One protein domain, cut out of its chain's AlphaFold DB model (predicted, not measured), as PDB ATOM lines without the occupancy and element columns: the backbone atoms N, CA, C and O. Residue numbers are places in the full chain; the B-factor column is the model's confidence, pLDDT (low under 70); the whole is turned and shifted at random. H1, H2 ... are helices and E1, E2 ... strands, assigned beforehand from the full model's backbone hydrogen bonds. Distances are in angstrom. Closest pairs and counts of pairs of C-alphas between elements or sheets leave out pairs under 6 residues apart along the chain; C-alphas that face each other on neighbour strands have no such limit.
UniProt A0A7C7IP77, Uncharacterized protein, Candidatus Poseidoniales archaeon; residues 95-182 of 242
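AT A GLANCE: This is residues 95 to 182 of the 242 residues of an uncharacterized protein of Candidatus Poseidoniales archaeon (UniProt A0A7C7IP77). Two small three-stranded sheets, E1 E2 E3 and E4 E5 E6, make the walls of an open trough, and the one long helix, H1, lies lengthwise over both of them along the mouth. The trough is loosely joined, for the two sheets come together by little more than E2 and E3 beside E6. The printed part has 88 residues, in the order E1, E2, E3, E4, E5, E6, H1; each sheet runs in that order, antiparallel throughout, and the class is mixed, helices and strands. The whole is compact, with a radius of gyration of the C-alphas of 13.2 A, yet elongated, spanning 43 by 23 by 22 A.

IN THESE COORDINATES: Find C-alpha 95 at (-42.724, -27.488, -30.554); from there E1, residues 95 to 98, runs 10.5 A. After a long link come E2, residues 114 to 117, 10.4 A, and E3, residues 121 to 124, 10.0 A. Then look at C-alpha 131 at (-55.261, -30.080, -28.781), where E4, residues 131 to 135, begins; it is 13.2 A long. E5, residues 142 to 146, is also 13.2 A, and E6, residues 153 to 157, is 11.0 A. H1, residues 163 to 182, covers 28.8 A and ends at C-alpha 182, (-46.275, -33.948, -12.713).

HOW THE PARTS SIT: Begin with the meander E1 E2 E3, each strand the antiparallel neighbour of the one before. In the hairpin E1 and E2, N 96 and O 115 are 3.0 A apart; in the hairpin E2 and E3, N 116 and O 123 are 2.9 A apart. The second meander is E4 E5 E6: look for N 134 and O 143 at 2.8 A, and N 144 and O 155 at 2.8 A. E2 and E6 are near each other; the closest C-alphas of E3 and E6, those of Tyr 123 and Leu 155, are 7.9 A apart. H1 is on the sheet E4 E5 E6 at a height of 7.8 A, over E4 and E5, and runs along the strands, at 0 degrees to E4 on the local plane; its closest C-alphas to E4 are Asn 173 and Ile 131, 6.4 A. H1 is also on the sheet E1 E2 E3, forming two layers, a helix on one face of a sheet: its height is 10.1 A, over E2 and only just over E1, where 3 of its C-alphas fall. There it runs along the strands, at 12 degrees to E2 on the local plane, and the closest C-alphas, Leu 176 and Val 114, are 6.7 A apart. In H1 every O i to N i+4 pair is within hydrogen-bond range. E1 and E4 are apart, as are E3 and E5.

THE WHOLE: The two C-alphas farthest apart, those of Glu 107 and Gly 138, are 42.9 A from each other. The printed part has no cut. The link E1 to E2, residues 99 to 113, is long; the links E2 to E3 and E6 to H1 are tight. The mean pLDDT of the printed part is 84.3, and residues 137 to 139 are under 70.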
ATOM      1  N   VAL A  95     -42.344 -27.139 -31.922       88.50
ATOM      2  CA  VAL A  95     -42.724 -27.488 -30.554       88.50
ATOM      3  C   VAL A  95     -41.510 -27.353 -29.652       88.50
ATOM      4  O   VAL A  95     -40.425 -27.836 -29.985       88.50
ATOM      5  N   ALA A  96     -41.705 -26.718 -28.502       88.38
ATOM      6  CA  ALA A  96     -40.680 -26.567 -27.484       88.38
ATOM      7  C   ALA A  96     -41.235 -26.901 -26.098       88.38
ATOM      8  O   ALA A  96     -42.431 -26.764 -25.833       88.38
ATOM      9  N   ILE A  97     -40.353 -27.358 -25.217       88.50
ATOM     10  CA  ILE A  97     -40.661 -27.699 -23.826       88.50
ATOM     11  C   ILE A  97     -39.736 -26.941 -22.886       88.50
ATOM     12  O   ILE A  97     -38.572 -26.743 -23.218       88.50
ATOM     13  N   GLY A  98     -40.255 -26.528 -21.733       87.81
ATOM     14  CA  GLY A  98     -39.472 -25.890 -20.675       87.81
ATOM     15  C   GLY A  98     -38.584 -26.875 -19.909       87.81
ATOM     16  O   GLY A  98     -38.801 -28.090 -19.958       87.81
ATOM     17  N   THR A  99     -37.606 -26.339 -19.176       85.50
ATOM     18  CA  THR A  99     -36.609 -27.085 -18.384       85.50
ATOM     19  C   THR A  99     -37.174 -28.144 -17.449       85.50
ATOM     20  O   THR A  99     -36.590 -29.217 -17.322       85.50
ATOM     21  N   GLY A 100     -38.320 -27.872 -16.828       83.25
ATOM     22  CA  GLY A 100     -38.957 -28.756 -15.857       83.25
ATOM     23  C   GLY A 100     -39.784 -29.890 -16.451       83.25
ATOM     24  O   GLY A 100     -40.330 -30.690 -15.690       83.25
ATOM     25  N   HIS A 101     -39.890 -29.974 -17.780       87.50
ATOM     26  CA  HIS A 101     -40.629 -31.045 -18.436       87.50
ATOM     27  C   HIS A 101     -39.864 -32.377 -18.386       87.50
ATOM     28  O   HIS A 101     -38.664 -32.385 -18.651       87.50
ATOM     29  N   PRO A 102     -40.515 -33.542 -18.176       83.94
ATOM     30  CA  PRO A 102     -39.826 -34.840 -18.062       83.94
ATOM     31  C   PRO A 102     -39.025 -35.267 -19.300       83.94
ATOM     32  O   PRO A 102     -38.219 -36.190 -19.252       83.94
ATOM     33  N   TRP A 103     -39.294 -34.631 -20.439       86.44
ATOM     34  CA  TRP A 103     -38.583 -34.850 -21.704       86.44
ATOM     35  C   TRP A 103     -37.490 -33.818 -21.972       86.44
ATOM     36  O   TRP A 103     -36.828 -33.887 -23.007       86.44
ATOM     37  N   HIS A 104     -37.320 -32.850 -21.078       84.50
ATOM     38  CA  HIS A 104     -36.259 -31.874 -21.178       84.50
ATOM     39  C   HIS A 104     -34.942 -32.501 -20.691       84.50
ATOM     40  O   HIS A 104     -34.943 -33.244 -19.710       84.50
ATOM     41  N   PRO A 105     -33.802 -32.242 -21.356       79.38
ATOM     42  CA  PRO A 105     -32.520 -32.835 -20.969       79.38
ATOM     43  C   PRO A 105     -31.934 -32.278 -19.661       79.38
ATOM     44  O   PRO A 105     -30.963 -32.834 -19.153       79.38
ATOM     45  N   SER A 106     -32.461 -31.169 -19.136       78.38
ATOM     46  CA  SER A 106     -31.990 -30.579 -17.875       78.38
ATOM     47  C   SER A 106     -32.597 -31.259 -16.657       78.38
ATOM     48  O   SER A 106     -33.763 -31.627 -16.660       78.38
ATOM     49  N   GLU A 107     -31.843 -31.286 -15.563       74.44
ATOM     50  CA  GLU A 107     -32.326 -31.750 -14.255       74.44
ATOM     51  C   GLU A 107     -33.103 -30.664 -13.475       74.44
ATOM     52  O   GLU A 107     -33.639 -30.924 -12.399       74.44
ATOM     53  N   VAL A 108     -33.164 -29.434 -14.001       77.56
ATOM     54  CA  VAL A 108     -33.830 -28.279 -13.375       77.56
ATOM     55  C   VAL A 108     -35.348 -28.389 -13.536       77.56
ATOM     56  O   VAL A 108     -35.831 -28.537 -14.648       77.56
ATOM     57  N   MET A 109     -36.108 -28.272 -12.443       75.12
ATOM     58  CA  MET A 109     -37.564 -28.522 -12.406       75.12
ATOM     59  C   MET A 109     -38.433 -27.250 -12.387       75.12
ATOM     60  O   MET A 109     -39.574 -27.279 -11.939       75.12
ATOM     61  N   GLU A 110     -37.901 -26.114 -12.837       72.38
ATOM     62  CA  GLU A 110     -38.483 -24.793 -12.549       72.38
ATOM     63  C   GLU A 110     -39.591 -24.365 -13.540       72.38
ATOM     64  O   GLU A 110     -40.423 -23.526 -13.198       72.38
ATOM     65  N   ASN A 111     -39.670 -24.973 -14.738       81.06
ATOM     66  CA  ASN A 111     -40.667 -24.624 -15.763       81.06
ATOM     67  C   ASN A 111     -41.147 -25.824 -16.607       81.06
ATOM     68  O   ASN A 111     -40.460 -26.254 -17.530       81.06
ATOM     69  N   ASN A 112     -42.360 -26.326 -16.366       84.31
ATOM     70  CA  ASN A 112     -42.930 -27.472 -17.092       84.31
ATOM     71  C   ASN A 112     -43.784 -27.071 -18.318       84.31
ATOM     72  O   ASN A 112     -44.697 -27.776 -18.745       84.31
ATOM     73  N   SER A 113     -43.533 -25.892 -18.886       88.62
ATOM     74  CA  SER A 113     -44.339 -25.353 -19.984       88.62
ATOM     75  C   SER A 113     -44.176 -26.128 -21.295       88.62
ATOM     76  O   SER A 113     -43.105 -26.639 -21.617       88.62
ATOM     77  N   VAL A 114     -45.245 -26.152 -22.095       89.12
ATOM     78  CA  VAL A 114     -45.245 -26.685 -23.465       89.12
ATOM     79  C   VAL A 114     -45.649 -25.561 -24.412       89.12
ATOM     80  O   VAL A 114     -46.728 -24.973 -24.271       89.12
ATOM     81  N   PHE A 115     -44.785 -25.278 -25.379       89.56
ATOM     82  CA  PHE A 115     -44.951 -24.212 -26.356       89.56
ATOM     83  C   PHE A 115     -45.135 -24.785 -27.754       89.56
ATOM     84  O   PHE A 115     -44.484 -25.758 -28.142       89.56
ATOM     85  N   VAL A 116     -46.002 -24.147 -28.530       90.19
ATOM     86  CA  VAL A 116     -46.243 -24.488 -29.931       90.19
ATOM     87  C   VAL A 116     -46.113 -23.229 -30.776       90.19
ATOM     88  O   VAL A 116     -46.700 -22.206 -30.439       90.19
ATOM     89  N   SER A 117     -45.364 -23.297 -31.871       87.06
ATOM     90  CA  SER A 117     -45.197 -22.197 -32.819       87.06
ATOM     91  C   SER A 117     -46.088 -22.371 -34.045       87.06
ATOM     92  O   SER A 117     -46.280 -23.491 -34.521       87.06
ATOM     93  N   ASP A 118     -46.626 -21.276 -34.583       84.62
ATOM     94  CA  ASP A 118     -47.239 -21.230 -35.920       84.62
ATOM     95  C   ASP A 118     -46.252 -20.944 -37.054       84.62
ATOM     96  O   ASP A 118     -46.626 -21.058 -38.223       84.62
ATOM     97  N   GLY A 119     -44.999 -20.640 -36.718       80.44
ATOM     98  CA  GLY A 119     -43.987 -20.166 -37.653       80.44
ATOM     99  C   GLY A 119     -43.725 -18.663 -37.580       80.44
ATOM    100  O   GLY A 119     -42.803 -18.236 -38.253       80.44
ATOM    101  N   ASP A 120     -44.469 -17.897 -36.773       80.81
ATOM    102  CA  ASP A 120     -44.234 -16.460 -36.546       80.81
ATOM    103  C   ASP A 120     -44.110 -16.125 -35.047       80.81
ATOM    104  O   ASP A 120     -43.439 -15.171 -34.648       80.81
ATOM    105  N   SER A 121     -44.774 -16.887 -34.177       83.00
ATOM    106  CA  SER A 121     -44.762 -16.673 -32.729       83.00
ATOM    107  C   SER A 121     -44.879 -17.987 -31.965       83.00
ATOM    108  O   SER A 121     -45.363 -18.996 -32.481       83.00
ATOM    109  N   TRP A 122     -44.415 -17.987 -30.720       85.88
ATOM    110  CA  TRP A 122     -44.573 -19.091 -29.778       85.88
ATOM    111  C   TRP A 122     -45.807 -18.879 -28.909       85.88
ATOM    112  O   TRP A 122     -45.993 -17.808 -28.334       85.88
ATOM    113  N   TYR A 123     -46.621 -19.925 -28.782       87.69
ATOM    114  CA  TYR A 123     -47.842 -19.937 -27.989       87.69
ATOM    115  C   TYR A 123     -47.706 -20.925 -26.838       87.69
ATOM    116  O   TYR A 123     -47.520 -22.127 -27.051       87.69
ATOM    117  N   LEU A 124     -47.845 -20.424 -25.611       89.12
ATOM    118  CA  LEU A 124     -47.939 -21.266 -24.422       89.12
ATOM    119  C   LEU A 124     -49.286 -21.999 -24.401       89.12
ATOM    120  O   LEU A 124     -50.349 -21.371 -24.423       89.12
ATOM    121  N   ILE A 125     -49.249 -23.330 -24.311       89.38
ATOM    122  CA  ILE A 125     -50.464 -24.136 -24.191       89.38
ATOM    123  C   ILE A 125     -50.867 -24.245 -22.714       89.38
ATOM    124  O   ILE A 125     -50.081 -24.755 -21.913       89.38
ATOM    125  N   PRO A 126     -52.093 -23.840 -22.328       86.19
ATOM    126  CA  PRO A 126     -52.533 -23.890 -20.934       86.19
ATOM    127  C   PRO A 126     -52.550 -25.306 -20.318       86.19
ATOM    128  O   PRO A 126     -52.650 -26.299 -21.053       86.19
ATOM    129  N   PRO A 127     -52.488 -25.420 -18.975       84.19
ATOM    130  CA  PRO A 127     -52.661 -26.680 -18.247       84.19
ATOM    131  C   PRO A 127     -54.033 -27.317 -18.502       84.19
ATOM    132  O   PRO A 127     -55.012 -26.612 -18.762       84.19
ATOM    133  N   LYS A 128     -54.109 -28.654 -18.417       83.81
ATOM    134  CA  LYS A 128     -55.359 -29.441 -18.526       83.81
ATOM    135  C   LYS A 128     -56.135 -29.231 -19.836       83.81
ATOM    136  O   LYS A 128     -57.357 -29.377 -19.888       83.81
ATOM    137  N   VAL A 129     -55.425 -28.882 -20.906       85.31
ATOM    138  CA  VAL A 129     -55.971 -28.713 -22.257       85.31
ATOM    139  C   VAL A 129     -55.446 -29.821 -23.165       85.31
ATOM    140  O   VAL A 129     -54.281 -30.212 -23.085       85.31
ATOM    141  N   ARG A 130     -56.308 -30.329 -24.048       87.06
ATOM    142  CA  ARG A 130     -55.905 -31.162 -25.189       87.06
ATOM    143  C   ARG A 130     -56.052 -30.386 -26.485       87.06
ATOM    144  O   ARG A 130     -56.839 -29.449 -26.567       87.06
ATOM    145  N   ILE A 131     -55.260 -30.739 -27.483       88.88
ATOM    146  CA  ILE A 131     -55.261 -30.080 -28.781       88.88
ATOM    147  C   ILE A 131     -55.811 -31.046 -29.820       88.88
ATOM    148  O   ILE A 131     -55.301 -32.156 -29.979       88.88
ATOM    149  N   SER A 132     -56.819 -30.593 -30.555       86.44
ATOM    150  CA  SER A 132     -57.453 -31.363 -31.621       86.44
ATOM    151  C   SER A 132     -57.149 -30.706 -32.970       86.44
ATOM    152  O   SER A 132     -57.487 -29.530 -33.153       86.44
ATOM    153  N   PRO A 133     -56.487 -31.413 -33.908       86.88
ATOM    154  CA  PRO A 133     -56.212 -30.881 -35.233       86.88
ATOM    155  C   PRO A 133     -57.464 -30.969 -36.105       86.88
ATOM    156  O   PRO A 133     -58.076 -32.027 -36.232       86.88
ATOM    157  N   GLN A 134     -57.818 -29.865 -36.752       84.75
ATOM    158  CA  GLN A 134     -58.908 -29.796 -37.719       84.75
ATOM    159  C   GLN A 134     -58.415 -29.187 -39.030       84.75
ATOM    160  O   GLN A 134     -57.587 -28.278 -39.024       84.75
ATOM    161  N   SER A 135     -58.952 -29.643 -40.160       82.31
ATOM    162  CA  SER A 135     -58.726 -28.985 -41.447       82.31
ATOM    163  C   SER A 135     -59.194 -27.529 -41.390       82.31
ATOM    164  O   SER A 135     -60.316 -27.242 -40.967       82.31
ATOM    165  N   GLY A 136     -58.318 -26.607 -41.782       74.06
ATOM    166  CA  GLY A 136     -58.623 -25.186 -41.864       74.06
ATOM    167  C   GLY A 136     -59.427 -24.813 -43.109       74.06
ATOM    168  O   GLY A 136     -60.055 -25.647 -43.760       74.06
ATOM    169  N   SER A 137     -59.412 -23.520 -43.442       67.25
ATOM    170  CA  SER A 137     -59.981 -23.042 -44.704       67.25
ATOM    171  C   SER A 137     -59.046 -23.463 -45.837       67.25
ATOM    172  O   SER A 137     -58.022 -22.821 -46.058       67.25
ATOM    173  N   GLY A 138     -59.381 -24.562 -46.512       64.50
ATOM    174  CA  GLY A 138     -58.561 -25.175 -47.559       64.50
ATOM    175  C   GLY A 138     -57.677 -26.325 -47.058       64.50
ATOM    176  O   GLY A 138     -57.510 -26.536 -45.859       64.50
ATOM    177  N   ASN A 139     -57.095 -27.078 -47.996       62.62
ATOM    178  CA  ASN A 139     -56.327 -28.303 -47.713       62.62
ATOM    179  C   ASN A 139     -54.908 -28.053 -47.165       62.62
ATOM    180  O   ASN A 139     -54.171 -29.007 -46.930       62.62
ATOM    181  N   GLU A 140     -54.510 -26.795 -46.976       75.25
ATOM    182  CA  GLU A 140     -53.117 -26.411 -46.700       75.25
ATOM    183  C   GLU A 140     -52.875 -25.943 -45.261       75.25
ATOM    184  O   GLU A 140     -51.726 -25.791 -44.854       75.25
ATOM    185  N   SER A 141     -53.936 -25.752 -44.469       81.69
ATOM    186  CA  SER A 141     -53.819 -25.294 -43.082       81.69
ATOM    187  C   SER A 141     -54.510 -26.233 -42.100       81.69
ATOM    188  O   SER A 141     -55.553 -26.821 -42.395       81.69
ATOM    189  N   THR A 142     -53.936 -26.337 -40.903       84.38
ATOM    190  CA  THR A 142     -54.483 -27.087 -39.772       84.38
ATOM    191  C   THR A 142     -54.811 -26.108 -38.657       84.38
ATOM    192  O   THR A 142     -53.980 -25.310 -38.236       84.38
ATOM    193  N   VAL A 143     -56.040 -26.154 -38.167       85.00
ATOM    194  CA  VAL A 143     -56.493 -25.380 -37.016       85.00
ATOM    195  C   VAL A 143     -56.379 -26.261 -35.783       85.00
ATOM    196  O   VAL A 143     -56.930 -27.358 -35.744       85.00
ATOM    197  N   LEU A 144     -55.667 -25.774 -34.774       84.94
ATOM    198  CA  LEU A 144     -55.526 -26.435 -33.486       84.94
ATOM    199  C   LEU A 144     -56.580 -25.881 -32.528       84.94
ATOM    200  O   LEU A 144     -56.576 -24.689 -32.206       84.94
ATOM    201  N   LYS A 145     -57.502 -26.739 -32.090       85.38
ATOM    202  CA  LYS A 145     -58.600 -26.381 -31.183       85.38
ATOM    203  C   LYS A 145     -58.409 -26.962 -29.794       85.38
ATOM    204  O   LYS A 145     -57.807 -28.020 -29.631       85.38
ATOM    205  N   ARG A 146     -58.957 -26.267 -28.799       87.06
ATOM    206  CA  ARG A 146     -58.969 -26.700 -27.400       87.06
ATOM    207  C   ARG A 146     -59.980 -27.830 -27.171       87.06
ATOM    208  O   ARG A 146     -61.174 -27.621 -27.335       87.06
ATOM    209  N   ASN A 147     -59.503 -28.954 -26.657       81.31
ATOM    210  CA  ASN A 147     -60.206 -30.164 -26.224       81.31
ATOM    211  C   ASN A 147     -60.924 -30.931 -27.340       81.31
ATOM    212  O   ASN A 147     -60.656 -32.113 -27.519       81.31
ATOM    213  N   ASP A 148     -61.800 -30.279 -28.101       77.56
ATOM    214  CA  ASP A 148     -62.659 -30.946 -29.083       77.56
ATOM    215  C   ASP A 148     -62.901 -30.082 -30.336       77.56
ATOM    216  O   ASP A 148     -62.442 -28.938 -30.429       77.56
ATOM    217  N   MET A 149     -63.624 -30.630 -31.315       70.94
ATOM    218  CA  MET A 149     -63.964 -29.998 -32.592       70.94
ATOM    219  C   MET A 149     -64.733 -28.680 -32.437       70.94
ATOM    220  O   MET A 149     -64.589 -27.799 -33.286       70.94
ATOM    221  N   ASP A 150     -65.478 -28.504 -31.347       74.25
ATOM    222  CA  ASP A 150     -66.215 -27.268 -31.035       74.25
ATOM    223  C   ASP A 150     -65.417 -26.294 -30.148       74.25
ATOM    224  O   ASP A 150     -65.900 -25.231 -29.758       74.25
ATOM    225  N   GLY A 151     -64.165 -26.633 -29.838       75.56
ATOM    226  CA  GLY A 151     -63.280 -25.838 -29.000       75.56
ATOM    227  C   GLY A 151     -62.846 -24.500 -29.602       75.56
ATOM    228  O   GLY A 151     -62.759 -24.332 -30.824       75.56
ATOM    229  N   LYS A 152     -62.470 -23.552 -28.726       84.12
ATOM    230  CA  LYS A 152     -61.823 -22.288 -29.126       84.12
ATOM    231  C   LYS A 152     -60.534 -22.601 -29.893       84.12
ATOM    232  O   LYS A 152     -59.762 -23.481 -29.499       84.12
ATOM    233  N   ILE A 153     -60.313 -21.869 -30.982       84.06
ATOM    234  CA  ILE A 153     -59.084 -21.954 -31.774       84.06
ATOM    235  C   ILE A 153     -57.925 -21.446 -30.915       84.06
ATOM    236  O   ILE A 153     -57.992 -20.338 -30.387       84.06
ATOM    237  N   ILE A 154     -56.895 -22.276 -30.768       84.00
ATOM    238  CA  ILE A 154     -55.652 -21.936 -30.071       84.00
ATOM    239  C   ILE A 154     -54.658 -21.356 -31.075       84.00
ATOM    240  O   ILE A 154     -54.088 -20.299 -30.833       84.00
ATOM    241  N   LEU A 155     -54.476 -22.048 -32.201       86.88
ATOM    242  CA  LEU A 155     -53.443 -21.746 -33.184       86.88
ATOM    243  C   LEU A 155     -53.885 -22.169 -34.587       86.88
ATOM    244  O   LEU A 155     -54.666 -23.114 -34.743       86.88
ATOM    245  N   ARG A 156     -53.356 -21.504 -35.615       85.88
ATOM    246  CA  ARG A 156     -53.482 -21.936 -37.008       85.88
ATOM    247  C   ARG A 156     -52.102 -22.279 -37.556       85.88
ATOM    248  O   ARG A 156     -51.284 -21.401 -37.774       85.88
ATOM    249  N   TRP A 157     -51.876 -23.555 -37.822       87.19
ATOM    250  CA  TRP A 157     -50.685 -24.035 -38.502       87.19
ATOM    251  C   TRP A 157     -50.836 -23.936 -40.015       87.19
ATOM    252  O   TRP A 157     -51.801 -24.449 -40.587       87.19
ATOM    253  N   GLN A 158     -49.828 -23.366 -40.672       84.38
ATOM    254  CA  GLN A 158     -49.664 -23.388 -42.132       84.38
ATOM    255  C   GLN A 158     -49.124 -24.751 -42.600       84.38
ATOM    256  O   GLN A 158     -48.102 -24.852 -43.276       84.38
ATOM    257  N   GLN A 159     -49.749 -25.828 -42.125       84.31
ATOM    258  CA  GLN A 159     -49.355 -27.209 -42.376       84.31
ATOM    259  C   GLN A 159     -50.606 -28.011 -42.735       84.31
ATOM    260  O   GLN A 159     -51.631 -27.856 -42.061       84.31
ATOM    261  N   PRO A 160     -50.557 -28.877 -43.760       84.94
ATOM    262  CA  PRO A 160     -51.733 -29.618 -44.186       84.94
ATOM    263  C   PRO A 160     -52.133 -30.668 -43.133       84.94
ATOM    264  O   PRO A 160     -51.254 -31.227 -42.470       84.94
ATOM    265  N   PRO A 161     -53.436 -30.975 -42.993       83.50
ATOM    266  CA  PRO A 161     -53.976 -31.875 -41.969       83.50
ATOM    267  C   PRO A 161     -53.750 -33.349 -42.336       83.50
ATOM    268  O   PRO A 161     -54.682 -34.119 -42.560       83.50
ATOM    269  N   ASP A 162     -52.489 -33.749 -42.448       86.88
ATOM    270  CA  ASP A 162     -52.077 -35.098 -42.815       86.88
ATOM    271  C   ASP A 162     -51.641 -35.936 -41.603       86.88
ATOM    272  O   ASP A 162     -51.533 -35.451 -40.474       86.88
ATOM    273  N   SER A 163     -51.351 -37.218 -41.840       88.50
ATOM    274  CA  SER A 163     -50.955 -38.157 -40.784       88.50
ATOM    275  C   SER A 163     -49.673 -37.750 -40.054       88.50
ATOM    276  O   SER A 163     -49.507 -38.079 -38.881       88.50
ATOM    277  N   ILE A 164     -48.772 -37.012 -40.712       88.12
ATOM    278  CA  ILE A 164     -47.563 -36.481 -40.077       88.12
ATOM    279  C   ILE A 164     -47.941 -35.424 -39.040       88.12
ATOM    280  O   ILE A 164     -47.516 -35.518 -37.890       88.12
ATOM    281  N   THR A 165     -48.760 -34.450 -39.438       89.06
ATOM    282  CA  THR A 165     -49.224 -33.373 -38.556       89.06
ATOM    283  C   THR A 165     -50.025 -33.940 -37.387       89.06
ATOM    284  O   THR A 165     -49.760 -33.594 -36.240       89.06
ATOM    285  N   GLN A 166     -50.924 -34.896 -37.644       89.38
ATOM    286  CA  GLN A 166     -51.656 -35.610 -36.590       89.38
ATOM    287  C   GLN A 166     -50.722 -36.347 -35.620       89.38
ATOM    288  O   GLN A 166     -50.933 -36.301 -34.410       89.38
ATOM    289  N   GLY A 167     -49.669 -36.991 -36.132       89.44
ATOM    290  CA  GLY A 167     -48.660 -37.652 -35.307       89.44
ATOM    291  C   GLY A 167     -47.932 -36.679 -34.378       89.44
ATOM    292  O   GLY A 167     -47.775 -36.967 -33.195       89.44
ATOM    293  N   VAL A 168     -47.550 -35.501 -34.879       89.81
ATOM    294  CA  VAL A 168     -46.910 -34.461 -34.055       89.81
ATOM    295  C   VAL A 168     -47.883 -33.896 -33.018       89.81
ATOM    296  O   VAL A 168     -47.504 -33.754 -31.860       89.81
ATOM    297  N   VAL A 169     -49.151 -33.656 -33.367       90.56
ATOM    298  CA  VAL A 169     -50.167 -33.214 -32.389       90.56
ATOM    299  C   VAL A 169     -50.409 -34.262 -31.302       90.56
ATOM    300  O   VAL A 169     -50.568 -33.909 -30.136       90.56
ATOM    301  N   SER A 170     -50.374 -35.550 -31.648       90.62
ATOM    302  CA  SER A 170     -50.427 -36.631 -30.657       90.62
ATOM    303  C   SER A 170     -49.256 -36.558 -29.670       90.62
ATOM    304  O   SER A 170     -49.474 -36.665 -28.465       90.62
ATOM    305  N   LEU A 171     -48.035 -36.290 -30.149       90.38
ATOM    306  CA  LEU A 171     -46.873 -36.081 -29.276       90.38
ATOM    307  C   LEU A 171     -47.042 -34.847 -28.380       90.38
ATOM    308  O   LEU A 171     -46.759 -34.934 -27.187       90.38
ATOM    309  N   ILE A 172     -47.574 -33.737 -28.912       90.75
ATOM    310  CA  ILE A 172     -47.921 -32.546 -28.115       90.75
ATOM    311  C   ILE A 172     -48.875 -32.925 -26.981       90.75
ATOM    312  O   ILE A 172     -48.610 -32.623 -25.821       90.75
ATOM    313  N   ASN A 173     -49.949 -33.651 -27.284       91.69
ATOM    314  CA  ASN A 173     -50.912 -34.095 -26.276       91.69
ATOM    315  C   ASN A 173     -50.304 -35.035 -25.226       91.69
ATOM    316  O   ASN A 173     -50.700 -34.975 -24.060       91.69
ATOM    317  N   GLN A 174     -49.347 -35.884 -25.607       90.56
ATOM    318  CA  GLN A 174     -48.612 -36.721 -24.656       90.56
ATOM    319  C   GLN A 174     -47.776 -35.869 -23.699       90.56
ATOM    320  O   GLN A 174     -47.877 -36.055 -22.492       90.56
ATOM    321  N   ALA A 175     -47.038 -34.881 -24.203       89.38
ATOM    322  CA  ALA A 175     -46.276 -33.962 -23.357       89.38
ATOM    323  C   ALA A 175     -47.158 -33.163 -22.399       89.38
ATOM    324  O   ALA A 175     -46.902 -33.130 -21.201       89.38
ATOM    325  N   LEU A 176     -48.265 -32.606 -22.900       90.69
ATOM    326  CA  LEU A 176     -49.246 -31.930 -22.049       90.69
ATOM    327  C   LEU A 176     -49.759 -32.868 -20.949       90.69
ATOM    328  O   LEU A 176     -49.929 -32.435 -19.817       90.69
ATOM    329  N   SER A 177     -49.957 -34.153 -21.259       88.62
ATOM    330  CA  SER A 177     -50.370 -35.153 -20.267       88.62
ATOM    331  C   SER A 177     -49.290 -35.424 -19.219       88.62
ATOM    332  O   SER A 177     -49.630 -35.556 -18.049       88.62
ATOM    333  N   PHE A 178     -48.012 -35.473 -19.604       88.31
ATOM    334  CA  PHE A 178     -46.906 -35.635 -18.657       88.31
ATOM    335  C   PHE A 178     -46.739 -34.424 -17.746       88.31
ATOM    336  O   PHE A 178     -46.625 -34.604 -16.535       88.31
ATOM    337  N   ARG A 179     -46.805 -33.209 -18.302       88.75
ATOM    338  CA  ARG A 179     -46.832 -31.982 -17.502       88.75
ATOM    339  C   ARG A 179     -47.974 -32.008 -16.498       88.75
ATOM    340  O   ARG A 179     -47.747 -31.866 -15.301       88.75
ATOM    341  N   ASP A 180     -49.196 -32.219 -16.991       88.38
ATOM    342  CA  ASP A 180     -50.397 -32.216 -16.154       88.38
ATOM    343  C   ASP A 180     -50.312 -33.303 -15.060       88.38
ATOM    344  O   ASP A 180     -50.855 -33.122 -13.976       88.38
ATOM    345  N   ALA A 181     -49.627 -34.424 -15.327       85.81
ATOM    346  CA  ALA A 181     -49.411 -35.487 -14.352       85.81
ATOM    347  C   ALA A 181     -48.360 -35.139 -13.284       85.81
ATOM    348  O   ALA A 181     -48.501 -35.567 -12.141       85.81
ATOM    349  N   GLN A 182     -47.322 -34.385 -13.639       85.69
ATOM    350  CA  GLN A 182     -46.275 -33.948 -12.713       85.69
ATOM    351  C   GLN A 182     -46.744 -32.798 -11.813       85.69
ATOM    352  O   GLN A 182     -46.383 -32.753 -10.643       85.69
TER     353      GLN A 182